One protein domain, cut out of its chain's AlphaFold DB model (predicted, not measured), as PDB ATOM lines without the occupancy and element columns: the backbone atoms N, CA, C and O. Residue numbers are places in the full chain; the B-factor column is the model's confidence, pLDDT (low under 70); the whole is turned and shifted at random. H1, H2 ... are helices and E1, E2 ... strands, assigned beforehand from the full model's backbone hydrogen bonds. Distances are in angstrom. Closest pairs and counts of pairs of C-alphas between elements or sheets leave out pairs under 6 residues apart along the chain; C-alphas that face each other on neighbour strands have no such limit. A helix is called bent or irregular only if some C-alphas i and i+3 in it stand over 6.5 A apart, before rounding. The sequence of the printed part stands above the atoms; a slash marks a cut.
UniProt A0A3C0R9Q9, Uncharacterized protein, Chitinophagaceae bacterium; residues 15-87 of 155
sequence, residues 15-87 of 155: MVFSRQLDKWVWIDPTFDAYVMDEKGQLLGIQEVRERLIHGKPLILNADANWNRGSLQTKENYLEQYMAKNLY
ATOM      1  N   MET A  15      38.840  13.680  20.520       91.19
ATOM      2  CA  MET A  15      38.401  14.871  19.811       91.19
ATOM      3  C   MET A  15      38.198  14.544  18.343       91.19
ATOM      4  O   MET A  15      39.014  13.863  17.728       91.19
ATOM      5  N   VAL A  16      37.095  15.029  17.784       91.94
ATOM      6  CA  VAL A  16      36.722  14.757  16.392       91.94
ATOM      7  C   VAL A  16      36.484  16.078  15.683       91.94
ATOM      8  O   VAL A  16      35.771  16.938  16.197       91.94
ATOM      9  N   PHE A  17      37.077  16.257  14.504       94.25
ATOM     10  CA  PHE A  17      36.802  17.428  13.681       94.25
ATOM     11  C   PHE A  17      35.512  17.215  12.884       94.25
ATOM     12  O   PHE A  17      35.439  16.350  12.010       94.25
ATOM     13  N   SER A  18      34.486  18.014  13.165       94.31
ATOM     14  CA  SER A  18      33.249  18.022  12.390       94.31
ATOM     15  C   SER A  18      33.382  18.991  11.223       94.31
ATOM     16  O   SER A  18      33.437  20.202  11.422       94.31
ATOM     17  N   ARG A  19      33.367  18.470   9.989       93.56
ATOM     18  CA  ARG A  19      33.383  19.302   8.771       93.56
ATOM     19  C   ARG A  19      32.129  20.168   8.636       93.56
ATOM     20  O   ARG A  19      32.211  21.272   8.118       93.56
ATOM     21  N   GLN A  20      30.980  19.680   9.109       94.00
ATOM     22  CA  GLN A  20      29.718  20.423   9.057       94.00
ATOM     23  C   GLN A  20      29.720  21.619  10.012       94.00
ATOM     24  O   GLN A  20      29.183  22.671   9.682       94.00
ATOM     25  N   LEU A  21      30.302  21.445  11.201       93.81
ATOM     26  CA  LEU A  21      30.406  22.509  12.202       93.81
ATOM     27  C   LEU A  21      31.692  23.334  12.055       93.81
ATOM     28  O   LEU A  21      31.847  24.329  12.757       93.81
ATOM     29  N   ASP A  22      32.602  22.895  11.181       94.06
ATOM     30  CA  ASP A  22      33.929  23.465  10.948       94.06
ATOM     31  C   ASP A  22      34.760  23.633  12.237       94.06
ATOM     32  O   ASP A  22      35.456  24.629  12.439       94.06
ATOM     33  N   LYS A  23      34.660  22.648  13.144       94.69
ATOM     34  CA  LYS A  23      35.287  22.696  14.474       94.69
ATOM     35  C   LYS A  23      35.568  21.328  15.083       94.69
ATOM     36  O   LYS A  23      34.946  20.325  14.733       94.69
ATOM     37  N   TRP A  24      36.474  21.318  16.057       96.31
ATOM     38  CA  TRP A  24      36.719  20.183  16.945       96.31
ATOM     39  C   TRP A  24      35.586  20.023  17.963       96.31
ATOM     40  O   TRP A  24      35.087  21.012  18.492       96.31
ATOM     41  N   VAL A  25      35.209  18.782  18.261       97.19
ATOM     42  CA  VAL A  25      34.132  18.433  19.196       97.19
ATOM     43  C   VAL A  25      34.672  17.554  20.320       97.19
ATOM     44  O   VAL A  25      35.462  16.642  20.068       97.19
ATOM     45  N   TRP A  26      34.238  17.839  21.549       97.38
ATOM     46  CA  TRP A  26      34.505  17.046  22.747       97.38
ATOM     47  C   TRP A  26      33.731  15.731  22.722       97.38
ATOM     48  O   TRP A  26      32.500  15.757  22.723       97.38
ATOM     49  N   ILE A  27      34.436  14.599  22.770       96.69
ATOM     50  CA  ILE A  27      33.833  13.270  22.877       96.69
ATOM     51  C   ILE A  27      34.597  12.464  23.928       96.69
ATOM     52  O   ILE A  27      35.756  12.108  23.730       96.69
ATOM     53  N   ASP A  28      33.947  12.131  25.037       96.94
ATOM     54  CA  ASP A  28      34.549  11.319  26.094       96.94
ATOM     55  C   ASP A  28      33.790   9.999  26.272       96.94
ATOM     56  O   ASP A  28      32.787   9.950  26.989       96.94
ATOM     57  N   PRO A  29      34.262   8.907  25.642       95.06
ATOM     58  CA  PRO A  29      33.614   7.605  25.756       95.06
ATOM     59  C   PRO A  29      33.636   7.022  27.170       95.06
ATOM     60  O   PRO A  29      32.745   6.250  27.512       95.06
ATOM     61  N   THR A  30      34.624   7.379  27.997       95.81
ATOM     62  CA  THR A  30      34.733   6.862  29.372       95.81
ATOM     63  C   THR A  30      33.571   7.359  30.227       95.81
ATOM     64  O   THR A  30      33.113   6.666  31.135       95.81
ATOM     65  N   PHE A  31      33.088   8.560  29.921       97.31
ATOM     66  CA  PHE A  31      32.009   9.235  30.628       97.31
ATOM     67  C   PHE A  31      30.697   9.261  29.839       97.31
ATOM     68  O   PHE A  31      29.758   9.906  30.294       97.31
ATOM     69  N   ASP A  32      30.622   8.609  28.674       96.94
ATOM     70  CA  ASP A  32      29.502   8.738  27.727       96.94
ATOM     71  C   ASP A  32      29.104  10.215  27.522       96.94
ATOM     72  O   ASP A  32      27.934  10.588  27.590       96.94
ATOM     73  N   ALA A  33      30.113  11.090  27.409       97.44
ATOM     74  CA  ALA A  33      29.941  12.523  27.605       97.44
ATOM     75  C   ALA A  33      30.266  13.356  26.361       97.44
ATOM     76  O   ALA A  33      31.300  13.191  25.704       97.44
ATOM     77  N   TYR A  34      29.399  14.332  26.106       97.69
ATOM     78  CA  TYR A  34      29.617  15.458  25.209       97.69
ATOM     79  C   TYR A  34      29.119  16.742  25.873       97.69
ATOM     80  O   TYR A  34      28.250  16.731  26.747       97.69
ATOM     81  N   VAL A  35      29.695  17.872  25.470       98.19
ATOM     82  CA  VAL A  35      29.424  19.164  26.104       98.19
ATOM     83  C   VAL A  35      28.785  20.104  25.098       98.19
ATOM     84  O   VAL A  35      29.188  20.149  23.936       98.19
ATOM     85  N   MET A  36      27.785  20.856  25.545       98.44
ATOM     86  CA  MET A  36      27.049  21.825  24.744       98.44
ATOM     87  C   MET A  36      27.065  23.209  25.386       98.44
ATOM     88  O   MET A  36      27.299  23.369  26.586       98.44
ATOM     89  N   ASP A  37      26.787  24.216  24.571       97.94
ATOM     90  CA  ASP A  37      26.426  25.540  25.050       97.94
ATOM     91  C   ASP A  37      24.929  25.671  25.359       97.94
ATOM     92  O   ASP A  37      24.130  24.757  25.161       97.94
ATOM     93  N   GLU A  38      24.541  26.855  25.825       97.69
ATOM     94  CA  GLU A  38      23.163  27.221  26.145       97.69
ATOM     95  C   GLU A  38      22.191  27.184  24.950       97.69
ATOM     96  O   GLU A  38      20.980  27.253  25.146       97.69
ATOM     97  N   LYS A  39      22.700  27.069  23.718       97.12
ATOM     98  CA  LYS A  39      21.911  26.943  22.484       97.12
ATOM     99  C   LYS A  39      21.830  25.493  21.998       97.12
ATOM    100  O   LYS A  39      21.258  25.247  20.937       97.12
ATOM    101  N   GLY A  40      22.404  24.544  22.742       96.44
ATOM    102  CA  GLY A  40      22.480  23.135  22.360       96.44
ATOM    103  C   GLY A  40      23.542  22.844  21.295       96.44
ATOM    104  O   GLY A  40      23.493  21.795  20.656       96.44
ATOM    105  N   GLN A  41      24.496  23.751  21.062       97.06
ATOM    106  CA  GLN A  41      25.589  23.518  20.120       97.06
ATOM    107  C   GLN A  41      26.713  22.748  20.808       97.06
ATOM    108  O   GLN A  41      27.187  23.157  21.865       97.06
ATOM    109  N   LEU A  42      27.180  21.665  20.180       97.62
ATOM    110  CA  LEU A  42      28.332  20.890  20.651       97.62
ATOM    111  C   LEU A  42      29.575  21.776  20.772       97.62
ATOM    112  O   LEU A  42      29.824  22.590  19.886       97.62
ATOM    113  N   LEU A  43      30.365  21.584  21.821       98.00
ATOM    114  CA  LEU A  43      31.574  22.350  22.109       98.00
ATOM    115  C   LEU A  43      32.838  21.509  21.911       98.00
ATOM    116  O   LEU A  43      32.854  20.303  22.162       98.00
ATOM    117  N   GLY A  44      33.913  22.164  21.485       97.56
ATOM    118  CA  GLY A  44      35.266  21.622  21.482       97.56
ATOM    119  C   GLY A  44      35.988  21.801  22.817       97.56
ATOM    120  O   GLY A  44      35.578  22.571  23.684       97.56
ATOM    121  N   ILE A  45      37.127  21.125  22.967       96.62
ATOM    122  CA  ILE A  45      37.952  21.158  24.190       96.62
ATOM    123  C   ILE A  45      38.437  22.571  24.521       96.62
ATOM    124  O   ILE A  45      38.386  22.987  25.680       96.62
ATOM    125  N   GLN A  46      38.858  23.327  23.502       95.88
ATOM    126  CA  GLN A  46      39.243  24.725  23.673       95.88
ATOM    127  C   GLN A  46      38.083  25.562  24.228       95.88
ATOM    128  O   GLN A  46      38.261  26.281  25.208       95.88
ATOM    129  N   GLU A  47      36.890  25.427  23.643       97.56
ATOM    130  CA  GLU A  47      35.706  26.187  24.051       97.56
ATOM    131  C   GLU A  47      35.289  25.840  25.484       97.56
ATOM    132  O   GLU A  47      34.995  26.736  26.273       97.56
ATOM    133  N   VAL A  48      35.313  24.553  25.852       97.69
ATOM    134  CA  VAL A  48      35.024  24.103  27.223       97.69
ATOM    135  C   VAL A  48      36.020  24.711  28.210       97.69
ATOM    136  O   VAL A  48      35.607  25.293  29.215       97.69
ATOM    137  N   ARG A  49      37.327  24.656  27.912       96.00
ATOM    138  CA  ARG A  49      38.372  25.264  28.751       96.00
ATOM    139  C   ARG A  49      38.155  26.769  28.922       96.00
ATOM    140  O   ARG A  49      38.219  27.272  30.042       96.00
ATOM    141  N   GLU A  50      37.899  27.494  27.837       96.31
ATOM    142  CA  GLU A  50      37.665  28.941  27.878       96.31
ATOM    143  C   GLU A  50      36.398  29.291  28.661       96.31
ATOM    144  O   GLU A  50      36.399  30.250  29.436       96.31
ATOM    145  N   ARG A  51      35.325  28.511  28.510       97.81
ATOM    146  CA  ARG A  51      34.084  28.713  29.262       97.81
ATOM    147  C   ARG A  51      34.276  28.467  30.757       97.81
ATOM    148  O   ARG A  51      33.818  29.301  31.533       97.81
ATOM    149  N   LEU A  52      35.014  27.427  31.158       96.94
ATOM    150  CA  LEU A  52      35.376  27.190  32.565       96.94
ATOM    151  C   LEU A  52      36.160  28.371  33.159       96.94
ATOM    152  O   LEU A  52      35.846  28.825  34.255       96.94
ATOM    153  N   ILE A  53      37.147  28.903  32.427       94.69
ATOM    154  CA  ILE A  53      37.965  30.045  32.880       94.69
ATOM    155  C   ILE A  53      37.111  31.300  33.103       94.69
ATOM    156  O   ILE A  53      37.324  32.026  34.071       94.69
ATOM    157  N   HIS A  54      36.152  31.559  32.214       97.19
ATOM    158  CA  HIS A  54      35.335  32.775  32.242       97.19
ATOM    159  C   HIS A  54      33.982  32.597  32.948       97.19
ATOM    160  O   HIS A  54      33.151  33.501  32.881       97.19
ATOM    161  N   GLY A  55      33.727  31.444  33.577       96.38
ATOM    162  CA  GLY A  55      32.450  31.151  34.237       96.38
ATOM    163  C   GLY A  55      31.240  31.183  33.292       96.38
ATOM    164  O   GLY A  55      30.155  31.600  33.690       96.38
ATOM    165  N   LYS A  56      31.421  30.798  32.024       98.12
ATOM    166  CA  LYS A  56      30.338  30.746  31.028       98.12
ATOM    167  C   LYS A  56      29.558  29.425  31.121       98.12
ATOM    168  O   LYS A  56      30.126  28.422  31.550       98.12
ATOM    169  N   PRO A  57      28.289  29.389  30.665       97.56
ATOM    170  CA  PRO A  57      27.468  28.183  30.717       97.56
ATOM    171  C   PRO A  57      28.101  26.991  29.996       97.56
ATOM    172  O   PRO A  57      28.641  27.135  28.896       97.56
ATOM    173  N   LEU A  58      27.977  25.816  30.607       98.25
ATOM    174  CA  LEU A  58      28.326  24.514  30.048       98.25
ATOM    175  C   LEU A  58      27.186  23.550  30.351       98.25
ATOM    176  O   LEU A  58      26.731  23.476  31.492       98.25
ATOM    177  N   ILE A  59      26.732  22.822  29.337       98.44
ATOM    178  CA  ILE A  59      25.702  21.797  29.472       98.44
ATOM    179  C   ILE A  59      26.356  20.444  29.212       98.44
ATOM    180  O   ILE A  59      26.863  20.197  28.121       98.44
ATOM    181  N   LEU A  60      26.346  19.579  30.223       98.56
ATOM    182  CA  LEU A  60      26.676  18.164  30.080       98.56
ATOM    183  C   LEU A  60      25.419  17.411  29.624       98.56
ATOM    184  O   LEU A  60      24.316  17.737  30.069       98.56
ATOM    185  N   ASN A  61      25.566  16.425  28.742       98.25
ATOM    186  CA  ASN A  61      24.452  15.563  28.351       98.25
ATOM    187  C   ASN A  61      23.857  14.811  29.553       98.25
ATOM    188  O   ASN A  61      24.560  14.449  30.495       98.25
ATOM    189  N   ALA A  62      22.541  14.592  29.523       96.94
ATOM    190  CA  ALA A  62      21.782  14.088  30.671       96.94
ATOM    191  C   ALA A  62      22.147  12.649  31.078       96.94
ATOM    192  O   ALA A  62      21.933  12.256  32.223       96.94
ATOM    193  N   ASP A  63      22.669  11.869  30.137       96.50
ATOM    194  CA  ASP A  63      23.047  10.467  30.278       96.50
ATOM    195  C   ASP A  63      24.557  10.253  30.454       96.50
ATOM    196  O   ASP A  63      25.000   9.105  30.451       96.50
ATOM    197  N   ALA A  64      25.334  11.322  30.678       97.56
ATOM    198  CA  ALA A  64      26.752  11.215  30.998       97.56
ATOM    199  C   ALA A  64      26.958  10.262  32.184       97.56
ATOM    200  O   ALA A  64      26.409  10.446  33.276       97.56
ATOM    201  N   ASN A  65      27.736   9.211  31.959       97.56
ATOM    202  CA  ASN A  65      27.856   8.086  32.859       97.56
ATOM    203  C   ASN A  65      29.247   7.458  32.783       97.56
ATOM    204  O   ASN A  65      29.660   6.907  31.761       97.56
ATOM    205  N   TRP A  66      29.954   7.488  33.907       96.69
ATOM    206  CA  TRP A  66      31.274   6.894  34.020       96.69
ATOM    207  C   TRP A  66      31.189   5.369  33.922       96.69
ATOM    208  O   TRP A  66      30.615   4.707  34.793       96.69
ATOM    209  N   ASN A  67      31.745   4.814  32.840       94.12
ATOM    210  CA  ASN A  67      31.747   3.385  32.514       94.12
ATOM    211  C   ASN A  67      30.360   2.718  32.615       94.12
ATOM    212  O   ASN A  67      30.258   1.535  32.941       94.12
ATOM    213  N   ARG A  68      29.283   3.479  32.369       92.75
ATOM    214  CA  ARG A  68      27.883   3.045  32.546       92.75
ATOM    215  C   ARG A  68      27.511   2.576  33.964       92.75
ATOM    216  O   ARG A  68      26.454   1.975  34.145       92.75
ATOM    217  N   GLY A  69      28.340   2.857  34.968       95.44
ATOM    218  CA  GLY A  69      28.107   2.478  36.363       95.44
ATOM    219  C   GLY A  69      27.683   3.631  37.274       95.44
ATOM    220  O   GLY A  69      27.101   3.385  38.327       95.44
ATOM    221  N   SER A  70      27.964   4.880  36.896       96.19
ATOM    222  CA  SER A  70      27.721   6.053  37.736       96.19
ATOM    223  C   SER A  70      27.402   7.291  36.902       96.19
ATOM    224  O   SER A  70      28.278   7.817  36.211       96.19
ATOM    225  N   LEU A  71      26.160   7.780  37.000       97.44
ATOM    226  CA  LEU A  71      25.739   9.042  36.384       97.44
ATOM    227  C   LEU A  71      26.587  10.209  36.890       97.44
ATOM    228  O   LEU A  71      26.949  10.275  38.065       97.44
ATOM    229  N   GLN A  72      26.886  11.132  35.989       98.00
ATOM    230  CA  GLN A  72      27.798  12.235  36.238       98.00
ATOM    231  C   GLN A  72      27.067  13.566  36.160       98.00
ATOM    232  O   GLN A  72      26.125  13.749  35.393       98.00
ATOM    233  N   THR A  73      27.517  14.510  36.979       97.88
ATOM    234  CA  THR A  73      27.022  15.886  36.969       97.88
ATOM    235  C   THR A  73      28.054  16.802  36.334       97.88
ATOM    236  O   THR A  73      29.253  16.511  36.333       97.88
ATOM    237  N   LYS A  74      27.598  17.946  35.822       97.25
ATOM    238  CA  LYS A  74      28.470  18.997  35.291       97.25
ATOM    239  C   LYS A  74      29.480  19.461  36.353       97.25
ATOM    240  O   LYS A  74      30.652  19.632  36.038       97.25
ATOM    241  N   GLU A  75      29.047  19.610  37.601       97.31
ATOM    242  CA  GLU A  75      29.885  20.043  38.723       97.31
ATOM    243  C   GLU A  75      31.022  19.041  38.988       97.31
ATOM    244  O   GLU A  75      32.190  19.421  39.050       97.31
ATOM    245  N   ASN A  76      30.703  17.746  39.084       96.50
ATOM    246  CA  ASN A  76      31.701  16.720  39.389       96.50
ATOM    247  C   ASN A  76      32.625  16.458  38.194       96.50
ATOM    248  O   ASN A  76      33.848  16.434  38.337       96.50
ATOM    249  N   TYR A  77      32.056  16.280  37.001       97.00
ATOM    250  CA  TYR A  77      32.828  15.926  35.816       97.00
ATOM    251  C   TYR A  77      33.566  17.129  35.221       97.00
ATOM    252  O   TYR A  77      34.782  17.079  35.082       97.00
ATOM    253  N   LEU A  78      32.880  18.228  34.890       97.19
ATOM    254  CA  LEU A  78      33.511  19.351  34.187       97.19
ATOM    255  C   LEU A  78      34.240  20.303  35.138       97.19
ATOM    256  O   LEU A  78      35.401  20.641  34.901       97.19
ATOM    257  N   GLU A  79      33.569  20.739  36.203       95.69
ATOM    258  CA  GLU A  79      34.068  21.821  37.065       95.69
ATOM    259  C   GLU A  79      35.111  21.344  38.086       95.69
ATOM    260  O   GLU A  79      35.981  22.124  38.475       95.69
ATOM    261  N   GLN A  80      35.080  20.066  38.482       93.44
ATOM    262  CA  GLN A  80      36.077  19.469  39.376       93.44
ATOM    263  C   GLN A  80      37.081  18.586  38.626       93.44
ATOM    264  O   GLN A  80      38.277  18.893  38.608       93.44
ATOM    265  N   TYR A  81      36.622  17.494  38.006       94.44
ATOM    266  CA  TYR A  81      37.514  16.481  37.434       94.44
ATOM    267  C   TYR A  81      38.236  16.962  36.167       94.44
ATOM    268  O   TYR A  81      39.462  16.929  36.102       94.44
ATOM    269  N   MET A  82      37.519  17.477  35.168       95.06
ATOM    270  CA  MET A  82      38.136  17.934  33.921       95.06
ATOM    271  C   MET A  82      38.845  19.276  34.067       95.06
ATOM    272  O   MET A  82      39.845  19.504  33.393       95.06
ATOM    273  N   ALA A  83      38.415  20.148  34.982       93.06
ATOM    274  CA  ALA A  83      39.078  21.429  35.216       93.06
ATOM    275  C   ALA A  83      40.573  21.283  35.558       93.06
ATOM    276  O   ALA A  83      41.379  22.119  35.139       93.06
ATOM    277  N   LYS A  84      40.980  20.223  36.275       89.19
ATOM    278  CA  LYS A  84      42.409  19.930  36.496       89.19
ATOM    279  C   LYS A  84      43.103  19.372  35.246       89.19
ATOM    280  O   LYS A  84      44.232  19.770  34.968       89.19
ATOM    281  N   ASN A  85      42.409  18.540  34.470       92.56
ATOM    282  CA  ASN A  85      42.930  17.887  33.264       92.56
ATOM    283  C   ASN A  85      43.047  18.837  32.055       92.56
ATOM    284  O   ASN A  85      43.795  18.565  31.126       92.56
ATOM    285  N   LEU A  86      42.362  19.983  32.068       93.75
ATOM    286  CA  LEU A  86      42.380  20.970  30.979       93.75
ATOM    287  C   LEU A  86      43.510  22.010  31.083       93.75
ATOM    288  O   LEU A  86      43.538  22.972  30.312       93.75
ATOM    289  N   TYR A  87      44.452  21.845  32.019       90.62
ATOM    290  CA  TYR A  87      45.583  22.768  32.175       90.62
ATOM    291  C   TYR A  87      46.648  22.593  31.088       90.62
ATOM    292  O   TYR A  87      47.053  23.571  30.447       90.62
TER     293      TYR A  87
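What this domain is: This is residues 15 to 87 of the 155 residues of an uncharacterized protein of Chitinophagaceae bacterium (UniProt A0A3C0R9Q9). A small hairpin of two strands, E1 and E2, and two short helices set crosswise to each other, H1 and H2, are joined by two long loops, residues 28 to 44 and 54 to 73. H1 starts beside E2 and runs away from the hairpin, while H2 lies well away from the hairpin, near the later part of H1. The printed part has 73 residues, with two named strands and two named helices in the order E1 E2 H1 H2; E1 and E2 make an antiparallel sheet, and the class is mixed, helices and strands, with under half of the residues in named elements. The whole is compact and rounded, with a radius of gyration of the C-alphas of 11.7 A and spans of 33 by 25 by 23 A.

How they stand to each other: Strand E1, residues 15 to 18, and strand E2, residues 23 to 27, form a hairpin, antiparallel at 138 degrees between their directions. C-alphas 17 and 24 face each other at 4.3 A. N 18 and O 23 are within hydrogen-bond range at 2.8 A, and so are N 25 and O 16 at 2.8 A. The closest C-alphas of E2 and helix H1, residues 45 to 53, are those of Trp 26 and Ile 45, 5.6 A apart. Helix H2, residues 74 to 85, and H1 only just touch, with 3 pairs of C-alphas within 8 A. H2 touches H1 with residues 79 to 83 alone, and the closest C-alphas of the two helices are those of Leu 52 and Glu 79, 7.1 A apart. The lines of H1 and H2 are about perpendicular, at 74 degrees. H2 is apart from E1 and E2. In H1 every O i to N i+4 pair is within hydrogen-bond range; in H2 3 of 8 are, and 1 of 9 O i to N i+3 pairs. Outside the named strands, residues 65 to 66 pair with residues 70 to 71, antiparallel.

Where its parts are: E1 begins at C-alpha 15, (38.401, 14.871, 19.811), and measures 9.6 A from first to last C-alpha. E2 measures 12.7 A. H1 measures 12.4 A and begins at C-alpha 45, (37.952, 21.158, 24.190). H2 measures 14.6 A and ends at C-alpha 85, (42.930, 17.887, 33.264). H2 is neither bent nor irregular, but only just: C-alphas 79 and 82 are 6.4 A apart.

The domain as a whole: The two C-alphas farthest apart are those of Asp 22 and Gly 69, at 33.5 A. The printed part has no cut. The link from E1 to E2 is tight, with 4 residues; those from E2 to H1, 17 residues, and from H1 to H2, 20 residues, are long. The mean pLDDT of the printed part is 96.1, and no printed residue is under 70.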